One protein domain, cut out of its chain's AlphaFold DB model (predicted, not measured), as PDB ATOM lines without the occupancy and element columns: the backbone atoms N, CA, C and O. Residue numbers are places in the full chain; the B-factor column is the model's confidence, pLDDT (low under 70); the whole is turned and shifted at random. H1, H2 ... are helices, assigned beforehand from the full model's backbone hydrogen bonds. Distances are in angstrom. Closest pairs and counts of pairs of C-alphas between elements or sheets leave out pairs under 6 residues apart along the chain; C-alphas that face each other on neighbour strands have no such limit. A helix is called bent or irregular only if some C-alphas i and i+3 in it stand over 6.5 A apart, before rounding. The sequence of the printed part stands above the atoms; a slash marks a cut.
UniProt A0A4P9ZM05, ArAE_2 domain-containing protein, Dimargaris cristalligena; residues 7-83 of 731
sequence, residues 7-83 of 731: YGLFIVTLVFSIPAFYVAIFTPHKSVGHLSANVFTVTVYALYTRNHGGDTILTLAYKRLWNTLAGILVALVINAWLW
ATOM      1  N   TYR A   7     224.235 249.448  84.395       82.06
ATOM      2  CA  TYR A   7     224.473 248.426  83.369       82.06
ATOM      3  C   TYR A   7     225.134 247.164  83.936       82.06
ATOM      4  O   TYR A   7     224.762 246.055  83.561       82.06
ATOM      5  N   GLY A   8     226.058 247.309  84.893       82.25
ATOM      6  CA  GLY A   8     226.669 246.157  85.573       82.25
ATOM      7  C   GLY A   8     225.633 245.317  86.329       82.25
ATOM      8  O   GLY A   8     225.626 244.092  86.233       82.25
ATOM      9  N   LEU A   9     224.700 245.989  87.007       79.38
ATOM     10  CA  LEU A   9     223.586 245.368  87.725       79.38
ATOM     11  C   LEU A   9     222.624 244.612  86.779       79.38
ATOM     12  O   LEU A   9     222.179 243.508  87.102       79.38
ATOM     13  N   PHE A  10     222.366 245.155  85.584       82.94
ATOM     14  CA  PHE A  10     221.597 244.479  84.532       82.94
ATOM     15  C   PHE A  10     222.295 243.209  84.015       82.94
ATOM     16  O   PHE A  10     221.670 242.152  83.960       82.94
ATOM     17  N   ILE A  11     223.596 243.275  83.706       86.94
ATOM     18  CA  ILE A  11     224.363 242.125  83.191       86.94
ATOM     19  C   ILE A  11     224.394 240.980  84.214       86.94
ATOM     20  O   ILE A  11     224.105 239.838  83.862       86.94
ATOM     21  N   VAL A  12     224.670 241.279  85.488       85.19
ATOM     22  CA  VAL A  12     224.665 240.271  86.566       85.19
ATOM     23  C   VAL A  12     223.277 239.633  86.725       85.19
ATOM     24  O   VAL A  12     223.176 238.430  86.958       85.19
ATOM     25  N   THR A  13     222.205 240.407  86.527       85.38
ATOM     26  CA  THR A  13     220.826 239.891  86.557       85.38
ATOM     27  C   THR A  13     220.523 238.964  85.389       85.38
ATOM     28  O   THR A  13     219.934 237.905  85.587       85.38
ATOM     29  N   LEU A  14     220.959 239.319  84.180       88.31
ATOM     30  CA  LEU A  14     220.769 238.502  82.985       88.31
ATOM     31  C   LEU A  14     221.505 237.157  83.121       88.31
ATOM     32  O   LEU A  14     220.903 236.105  82.906       88.31
ATOM     33  N   VAL A  15     222.766 237.181  83.569       90.75
ATOM     34  CA  VAL A  15     223.585 235.976  83.791       90.75
ATOM     35  C   VAL A  15     222.983 235.053  84.859       90.75
ATOM     36  O   VAL A  15     223.016 233.839  84.682       90.75
ATOM     37  N   PHE A  16     222.399 235.593  85.936       88.75
ATOM     38  CA  PHE A  16     221.740 234.779  86.967       88.75
ATOM     39  C   PHE A  16     220.350 234.266  86.543       88.75
ATOM     40  O   PHE A  16     219.954 233.158  86.908       88.75
ATOM     41  N   SER A  17     219.603 235.042  85.754       88.25
ATOM     42  CA  SER A  17     218.240 234.689  85.337       88.25
ATOM     43  C   SER A  17     218.200 233.494  84.374       88.25
ATOM     44  O   SER A  17     217.322 232.642  84.494       88.25
ATOM     45  N   ILE A  18     219.180 233.368  83.467       91.00
ATOM     46  CA  ILE A  18     219.260 232.253  82.500       91.00
ATOM     47  C   ILE A  18     219.227 230.861  83.176       91.00
ATOM     48  O   ILE A  18     218.331 230.078  82.845       91.00
ATOM     49  N   PRO A  19     220.129 230.511  84.120       90.56
ATOM     50  CA  PRO A  19     220.099 229.203  84.773       90.56
ATOM     51  C   PRO A  19     218.856 229.005  85.655       90.56
ATOM     52  O   PRO A  19     218.308 227.904  85.680       90.56
ATOM     53  N   ALA A  20     218.351 230.051  86.321       87.06
ATOM     54  CA  ALA A  20     217.115 229.960  87.107       87.06
ATOM     55  C   ALA A  20     215.894 229.619  86.227       87.06
ATOM     56  O   ALA A  20     215.078 228.763  86.581       87.06
ATOM     57  N   PHE A  21     215.799 230.228  85.040       89.06
ATOM     58  CA  PHE A  21     214.734 229.969  84.071       89.06
ATOM     59  C   PHE A  21     214.867 228.586  83.410       89.06
ATOM     60  O   PHE A  21     213.868 227.899  83.197       89.06
ATOM     61  N   TYR A  22     216.100 228.129  83.161       90.62
ATOM     62  CA  TYR A  22     216.372 226.760  82.711       90.62
ATOM     63  C   TYR A  22     215.869 225.721  83.727       90.62
ATOM     64  O   TYR A  22     215.152 224.788  83.356       90.62
ATOM     65  N   VAL A  23     216.154 225.922  85.020       90.44
ATOM     66  CA  VAL A  23     215.638 225.064  86.102       90.44
ATOM     67  C   VAL A  23     214.106 225.087  86.151       90.44
ATOM     68  O   VAL A  23     213.494 224.025  86.270       90.44
ATOM     69  N   ALA A  24     213.479 226.260  86.002       88.56
ATOM     70  CA  ALA A  24     212.020 226.408  86.026       88.56
ATOM     71  C   ALA A  24     211.296 225.627  84.910       88.56
ATOM     72  O   ALA A  24     210.213 225.089  85.140       88.56
ATOM     73  N   ILE A  25     211.882 225.545  83.708       91.62
ATOM     74  CA  ILE A  25     211.267 224.864  82.557       91.62
ATOM     75  C   ILE A  25     211.555 223.358  82.556       91.62
ATOM     76  O   ILE A  25     210.628 222.559  82.390       91.62
ATOM     77  N   PHE A  26     212.825 222.969  82.712       88.88
ATOM     78  CA  PHE A  26     213.288 221.620  82.361       88.88
ATOM     79  C   PHE A  26     213.398 220.642  83.537       88.88
ATOM     80  O   PHE A  26     213.494 219.439  83.302       88.88
ATOM     81  N   THR A  27     213.363 221.107  84.790       89.12
ATOM     82  CA  THR A  27     213.465 220.217  85.964       89.12
ATOM     83  C   THR A  27     212.090 219.876  86.553       89.12
ATOM     84  O   THR A  27     211.141 220.650  86.398       89.12
ATOM     85  N   PRO A  28     211.943 218.748  87.277       84.31
ATOM     86  CA  PRO A  28     210.722 218.465  88.037       84.31
ATOM     87  C   PRO A  28     210.482 219.471  89.180       84.31
ATOM     88  O   PRO A  28     209.343 219.679  89.586       84.31
ATOM     89  N   HIS A  29     211.524 220.160  89.662       80.38
ATOM     90  CA  HIS A  29     211.460 221.117  90.772       80.38
ATOM     91  C   HIS A  29     211.170 222.557  90.307       80.38
ATOM     92  O   HIS A  29     211.804 223.514  90.756       80.38
ATOM     93  N   LYS A  30     210.182 222.725  89.418       80.88
ATOM     94  CA  LYS A  30     209.848 224.000  88.745       80.88
ATOM     95  C   LYS A  30     209.689 225.183  89.708       80.88
ATOM     96  O   LYS A  30     210.168 226.282  89.431       80.88
ATOM     97  N   SER A  31     209.092 224.942  90.877       77.88
ATOM     98  CA  SER A  31     208.904 225.937  91.942       77.88
ATOM     99  C   SER A  31     210.214 226.580  92.421       77.88
ATOM    100  O   SER A  31     210.219 227.759  92.760       77.88
ATOM    101  N   VAL A  32     211.334 225.845  92.413       83.19
ATOM    102  CA  VAL A  32     212.652 226.342  92.854       83.19
ATOM    103  C   VAL A  32     213.236 227.340  91.845       83.19
ATOM    104  O   VAL A  32     213.797 228.366  92.238       83.19
ATOM    105  N   GLY A  33     213.048 227.093  90.545       85.56
ATOM    106  CA  GLY A  33     213.444 228.029  89.488       85.56
ATOM    107  C   GLY A  33     212.675 229.353  89.570       85.56
ATOM    108  O   GLY A  33     213.275 230.426  89.561       85.56
ATOM    109  N   HIS A  34     211.353 229.294  89.762       81.38
ATOM    110  CA  HIS A  34     210.534 230.500  89.945       81.38
ATOM    111  C   HIS A  34     210.856 231.254  91.248       81.38
ATOM    112  O   HIS A  34     210.957 232.482  91.239       81.38
ATOM    113  N   LEU A  35     211.067 230.539  92.361       82.25
ATOM    114  CA  LEU A  35     211.423 231.144  93.648       82.25
ATOM    115  C   LEU A  35     212.766 231.888  93.573       82.25
ATOM    116  O   LEU A  35     212.851 233.045  93.984       82.25
ATOM    117  N   SER A  36     213.799 231.252  93.014       84.25
ATOM    118  CA  SER A  36     215.139 231.845  92.901       84.25
ATOM    119  C   SER A  36     215.168 233.090  92.004       84.25
ATOM    120  O   SER A  36     215.778 234.090  92.384       84.25
ATOM    121  N   ALA A  37     214.447 233.085  90.876       84.75
ATOM    122  CA  ALA A  37     214.315 234.255  90.004       84.75
ATOM    123  C   ALA A  37     213.630 235.450  90.706       84.75
ATOM    124  O   ALA A  37     214.102 236.590  90.610       84.75
ATOM    125  N   ASN A  38     212.557 235.199  91.465       82.69
ATOM    126  CA  ASN A  38     211.833 236.241  92.201       82.69
ATOM    127  C   ASN A  38     212.673 236.833  93.344       82.69
ATOM    128  O   ASN A  38     212.815 238.056  93.440       82.69
ATOM    129  N   VAL A  39     213.288 235.984  94.177       83.38
ATOM    130  CA  VAL A  39     214.140 236.418  95.301       83.38
ATOM    131  C   VAL A  39     215.340 237.226  94.805       83.38
ATOM    132  O   VAL A  39     215.677 238.259  95.393       83.38
ATOM    133  N   PHE A  40     215.965 236.807  93.703       83.62
ATOM    134  CA  PHE A  40     217.087 237.529  93.115       83.62
ATOM    135  C   PHE A  40     216.674 238.916  92.595       83.62
ATOM    136  O   PHE A  40     217.330 239.908  92.914       83.62
ATOM    137  N   THR A  41     215.552 239.012  91.875       82.00
ATOM    138  CA  THR A  41     215.037 240.287  91.340       82.00
ATOM    139  C   THR A  41     214.759 241.301  92.456       82.00
ATOM    140  O   THR A  41     215.222 242.441  92.391       82.00
ATOM    141  N   VAL A  42     214.084 240.874  93.531       79.69
ATOM    142  CA  VAL A  42     213.827 241.715  94.717       79.69
ATOM    143  C   VAL A  42     215.135 242.116  95.410       79.69
ATOM    144  O   VAL A  42     215.305 243.271  95.801       79.69
ATOM    145  N   THR A  43     216.094 241.193  95.519       77.56
ATOM    146  CA  THR A  43     217.410 241.452  96.125       77.56
ATOM    147  C   THR A  43     218.202 242.505  95.352       77.56
ATOM    148  O   THR A  43     218.802 243.391  95.962       77.56
ATOM    149  N   VAL A  44     218.190 242.433  94.020       79.56
ATOM    150  CA  VAL A  44     218.868 243.382  93.131       79.56
ATOM    151  C   VAL A  44     218.205 244.758  93.163       79.56
ATOM    152  O   VAL A  44     218.904 245.762  93.298       79.56
ATOM    153  N   TYR A  45     216.872 244.822  93.136       78.38
ATOM    154  CA  TYR A  45     216.141 246.082  93.287       78.38
ATOM    155  C   TYR A  45     216.430 246.756  94.642       78.38
ATOM    156  O   TYR A  45     216.716 247.950  94.692       78.38
ATOM    157  N   ALA A  46     216.478 245.980  95.730       73.69
ATOM    158  CA  ALA A  46     216.838 246.471  97.062       73.69
ATOM    159  C   ALA A  46     218.320 246.881  97.208       73.69
ATOM    160  O   ALA A  46     218.669 247.600  98.142       73.69
ATOM    161  N   LEU A  47     219.220 246.418  96.329       72.94
ATOM    162  CA  LEU A  47     220.590 246.946  96.234       72.94
ATOM    163  C   LEU A  47     220.632 248.263  95.454       72.94
ATOM    164  O   LEU A  47     221.420 249.138  95.801       72.94
ATOM    165  N   TYR A  48     219.788 248.412  94.430       75.19
ATOM    166  CA  TYR A  48     219.699 249.626  93.622       75.19
ATOM    167  C   TYR A  48     219.129 250.821  94.405       75.19
ATOM    168  O   TYR A  48     219.609 251.940  94.246       75.19
ATOM    169  N   THR A  49     218.147 250.590  95.280       74.44
ATOM    170  CA  THR A  49     217.504 251.633  96.102       74.44
ATOM    171  C   THR A  49     218.221 251.929  97.428       74.44
ATOM    172  O   THR A  49     217.762 252.772  98.201       74.44
ATOM    173  N   ARG A  50     219.349 251.264  97.722       69.06
ATOM    174  CA  ARG A  50     220.085 251.448  98.982       69.06
ATOM    175  C   ARG A  50     220.869 252.765  98.989       69.06
ATOM    176  O   ARG A  50     222.025 252.811  98.573       69.06
ATOM    177  N   ASN A  51     220.273 253.801  99.571       59.31
ATOM    178  CA  ASN A  51     220.997 255.003  99.988       59.31
ATOM    179  C   ASN A  51     222.020 254.668 101.097       59.31
ATOM    180  O   ASN A  51     221.859 253.694 101.838       59.31
ATOM    181  N   HIS A  52     223.101 255.449 101.179       57.97
ATOM    182  CA  HIS A  52     224.355 255.106 101.867       57.97
ATOM    183  C   HIS A  52     224.285 255.077 103.416       57.97
ATOM    184  O   HIS A  52     224.906 255.891 104.091       57.97
ATOM    185  N   GLY A  53     223.562 254.107 103.987       59.66
ATOM    186  CA  GLY A  53     223.540 253.792 105.424       59.66
ATOM    187  C   GLY A  53     224.410 252.580 105.787       59.66
ATOM    188  O   GLY A  53     224.390 251.561 105.086       59.66
ATOM    189  N   GLY A  54     225.156 252.684 106.893       64.62
ATOM    190  CA  GLY A  54     226.236 251.778 107.332       64.62
ATOM    191  C   GLY A  54     225.853 250.376 107.832       64.62
ATOM    192  O   GLY A  54     226.595 249.798 108.621       64.62
ATOM    193  N   ASP A  55     224.729 249.807 107.388       67.00
ATOM    194  CA  ASP A  55     224.330 248.435 107.729       67.00
ATOM    195  C   ASP A  55     225.390 247.410 107.282       67.00
ATOM    196  O   ASP A  55     225.699 247.297 106.085       67.00
ATOM    197  N   THR A  56     225.902 246.629 108.238       79.62
ATOM    198  CA  THR A  56     226.837 245.525 107.990       79.62
ATOM    199  C   THR A  56     226.209 244.442 107.103       79.62
ATOM    200  O   THR A  56     224.992 244.263 107.035       79.62
ATOM    201  N   ILE A  57     227.047 243.681 106.392       77.12
ATOM    202  CA  ILE A  57     226.591 242.665 105.424       77.12
ATOM    203  C   ILE A  57     225.669 241.624 106.092       77.12
ATOM    204  O   ILE A  57     224.686 241.186 105.491       77.12
ATOM    205  N   LEU A  58     225.947 241.280 107.354       77.31
ATOM    206  CA  LEU A  58     225.188 240.304 108.134       77.31
ATOM    207  C   LEU A  58     223.782 240.810 108.503       77.31
ATOM    208  O   LEU A  58     222.814 240.062 108.351       77.31
ATOM    209  N   THR A  59     223.622 242.079 108.901       79.44
ATOM    210  CA  THR A  59     222.288 242.637 109.209       79.44
ATOM    211  C   THR A  59     221.420 242.734 107.954       79.44
ATOM    212  O   THR A  59     220.223 242.452 108.011       79.44
ATOM    213  N   LEU A  60     222.019 243.041 106.798       74.50
ATOM    214  CA  LEU A  60     221.333 243.018 105.504       74.50
ATOM    215  C   LEU A  60     220.873 241.602 105.116       74.50
ATOM    216  O   LEU A  60     219.757 241.437 104.620       74.50
ATOM    217  N   ALA A  61     221.712 240.585 105.336       78.31
ATOM    218  CA  ALA A  61     221.365 239.190 105.071       78.31
ATOM    219  C   ALA A  61     220.197 238.721 105.958       78.31
ATOM    220  O   ALA A  61     219.223 238.172 105.442       78.31
ATOM    221  N   TYR A  62     220.240 239.021 107.261       84.62
ATOM    222  CA  TYR A  62     219.169 238.687 108.202       84.62
ATOM    223  C   TYR A  62     217.831 239.357 107.840       84.62
ATOM    224  O   TYR A  62     216.814 238.673 107.727       84.62
ATOM    225  N   LYS A  63     217.831 240.671 107.555       80.19
ATOM    226  CA  LYS A  63     216.626 241.409 107.119       80.19
ATOM    227  C   LYS A  63     215.987 240.789 105.861       80.19
ATOM    228  O   LYS A  63     214.767 240.734 105.747       80.19
ATOM    229  N   ARG A  64     216.798 240.285 104.921       77.19
ATOM    230  CA  ARG A  64     216.324 239.620 103.689       77.19
ATOM    231  C   ARG A  64     215.777 238.217 103.930       77.19
ATOM    232  O   ARG A  64     214.751 237.872 103.342       77.19
ATOM    233  N   LEU A  65     216.437 237.434 104.784       81.69
ATOM    234  CA  LEU A  65     215.952 236.119 105.203       81.69
ATOM    235  C   LEU A  65     214.565 236.252 105.840       81.69
ATOM    236  O   LEU A  65     213.635 235.571 105.419       81.69
ATOM    237  N   TRP A  66     214.407 237.201 106.767       84.75
ATOM    238  CA  TRP A  66     213.132 237.473 107.426       84.75
ATOM    239  C   TRP A  66     212.033 237.898 106.444       84.75
ATOM    240  O   TRP A  66     210.964 237.292 106.434       84.75
ATOM    241  N   ASN A  67     212.299 238.863 105.555       80.69
ATOM    242  CA  ASN A  67     211.314 239.299 104.557       80.69
ATOM    243  C   ASN A  67     210.889 238.165 103.605       80.69
ATOM    244  O   ASN A  67     209.723 238.083 103.223       80.69
ATOM    245  N   THR A  68     211.818 237.276 103.235       82.00
ATOM    246  CA  THR A  68     211.519 236.131 102.360       82.00
ATOM    247  C   THR A  68     210.700 235.068 103.097       82.00
ATOM    248  O   THR A  68     209.721 234.571 102.549       82.00
ATOM    249  N   LEU A  69     211.041 234.763 104.356       86.25
ATOM    250  CA  LEU A  69     210.267 233.853 105.206       86.25
ATOM    251  C   LEU A  69     208.854 234.385 105.472       86.25
ATOM    252  O   LEU A  69     207.892 233.636 105.327       86.25
ATOM    253  N   ALA A  70     208.713 235.675 105.784       87.81
ATOM    254  CA  ALA A  70     207.416 236.324 105.963       87.81
ATOM    255  C   ALA A  70     206.576 236.275 104.675       87.81
ATOM    256  O   ALA A  70     205.400 235.927 104.726       87.81
ATOM    257  N   GLY A  71     207.184 236.542 103.513       84.50
ATOM    258  CA  GLY A  71     206.516 236.428 102.213       84.50
ATOM    259  C   GLY A  71     206.051 235.003 101.896       84.50
ATOM    260  O   GLY A  71     204.919 234.819 101.457       84.50
ATOM    261  N   ILE A  72     206.881 233.988 102.170       85.75
ATOM    262  CA  ILE A  72     206.512 232.572 102.006       85.75
ATOM    263  C   ILE A  72     205.389 232.189 102.976       85.75
ATOM    264  O   ILE A  72     204.436 231.534 102.564       85.75
ATOM    265  N   LEU A  73     205.454 232.617 104.239       90.00
ATOM    266  CA  LEU A  73     204.433 232.321 105.243       90.00
ATOM    267  C   LEU A  73     203.085 232.961 104.885       90.00
ATOM    268  O   LEU A  73     202.065 232.278 104.914       90.00
ATOM    269  N   VAL A  74     203.074 234.227 104.458       89.81
ATOM    270  CA  VAL A  74     201.865 234.898 103.955       89.81
ATOM    271  C   VAL A  74     201.337 234.209 102.693       89.81
ATOM    272  O   VAL A  74     200.137 233.970 102.598       89.81
ATOM    273  N   ALA A  75     202.203 233.814 101.755       82.06
ATOM    274  CA  ALA A  75     201.790 233.080 100.559       82.06
ATOM    275  C   ALA A  75     201.209 231.692 100.884       82.06
ATOM    276  O   ALA A  75     200.238 231.285 100.252       82.06
ATOM    277  N   LEU A  76     201.746 230.981 101.882       84.31
ATOM    278  CA  LEU A  76     201.201 229.706 102.360       84.31
ATOM    279  C   LEU A  76     199.842 229.890 103.046       84.31
ATOM    280  O   LEU A  76     198.927 229.120 102.764       84.31
ATOM    281  N   VAL A  77     199.685 230.920 103.886       85.94
ATOM    282  CA  VAL A  77     198.402 231.259 104.525       85.94
ATOM    283  C   VAL A  77     197.358 231.627 103.471       85.94
ATOM    284  O   VAL A  77     196.269 231.060 103.483       85.94
ATOM    285  N   ILE A  78     197.694 232.498 102.511       84.12
ATOM    286  CA  ILE A  78     196.800 232.858 101.402       84.12
ATOM    287  C   ILE A  78     196.472 231.627 100.557       84.12
ATOM    288  O   ILE A  78     195.308 231.410 100.256       84.12
ATOM    289  N   ASN A  79     197.442 230.781 100.206       80.81
ATOM    290  CA  ASN A  79     197.168 229.578  99.421       80.81
ATOM    291  C   ASN A  79     196.264 228.585 100.179       80.81
ATOM    292  O   ASN A  79     195.383 227.989  99.569       80.81
ATOM    293  N   ALA A  80     196.432 228.446 101.498       74.31
ATOM    294  CA  ALA A  80     195.577 227.609 102.340       74.31
ATOM    295  C   ALA A  80     194.153 228.172 102.516       74.31
ATOM    296  O   ALA A  80     193.202 227.398 102.583       74.31
ATOM    297  N   TRP A  81     193.996 229.499 102.583       76.50
ATOM    298  CA  TRP A  81     192.698 230.171 102.753       76.50
ATOM    299  C   TRP A  81     191.933 230.400 101.445       76.50
ATOM    300  O   TRP A  81     190.709 230.299 101.430       76.50
ATOM    301  N   LEU A  82     192.635 230.738 100.362       70.94
ATOM    302  CA  LEU A  82     192.056 231.151  99.078       70.94
ATOM    303  C   LEU A  82     191.895 229.974  98.102       70.94
ATOM    304  O   LEU A  82     190.999 230.000  97.262       70.94
ATOM    305  N   TRP A  83     192.691 228.909  98.266       65.81
ATOM    306  CA  TRP A  83     192.467 227.599  97.643       65.81
ATOM    307  C   TRP A  83     192.289 226.511  98.708       65.81
ATOM    308  O   TRP A  83     193.132 225.612  98.825       65.81
TER     309      TRP A  83
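What this domain is: This is residues 7 to 83 of the 731 residues of the protein "ArAE_2 domain-containing protein" of Dimargaris cristalligena (UniProt A0A4P9ZM05). A hairpin of two helices, H1 and H2, lies side by side, and a longer third helix, H3, crosses loosely over H2 on the side away from H1, so that H2 is in the middle. H3 comes near H2 only partway along its length, and residues 57 to 63 and 73 to 82 of it stick out free. The printed part has 77 residues, with three named helices in the order H1, H2, H3 and no named strand; the class is all helix. The whole is loose, with a radius of gyration of the C-alphas of 14.9 A, and spans 42 by 29 by 18 A.

Where its parts are: Find C-alpha 7 at (224.473, 248.426, 83.369); from there H1 runs through residues 7 to 26, 29.1 A long, with a kink of 26 degrees near residue 16. H1 is neither bent nor irregular, but only just: C-alphas 16 and 19 are 6.2 A apart. H2, residues 30 to 48, begins at C-alpha 30 (209.848, 224.000, 88.745) and is 27.9 A long. H3, residues 57 to 82, is 37.0 A long and ends at C-alpha 82 (192.056, 231.151, 99.078).

How they stand to each other: Look first at H1 and H2, a helical hairpin: they touch, closest at the C-alphas of Ala 24 and Gly 33, 4.1 A apart. Their tilt is shallow, 11 degrees, and they run opposite ways. H2 and H3 are close but not clearly touching; their closest C-alphas, of Val 39 and Thr 68, are 7.5 A apart. They run opposite ways at a steep tilt of 46 degrees. H1 and H3 are apart. In H2 and H3 every O i to N i+4 pair is within hydrogen-bond range; in H1, 14 of 16 are.

The domain as a whole: The two C-alphas farthest apart, of Gly 54 and Trp 83, are 42.6 A apart. The printed part has no cut. The link from H1 to H2 is tight and that from H2 to H3 is short. Look at residues 50 to 55 and residue 83 for pLDDT under 70; the mean of the printed part is 81.2.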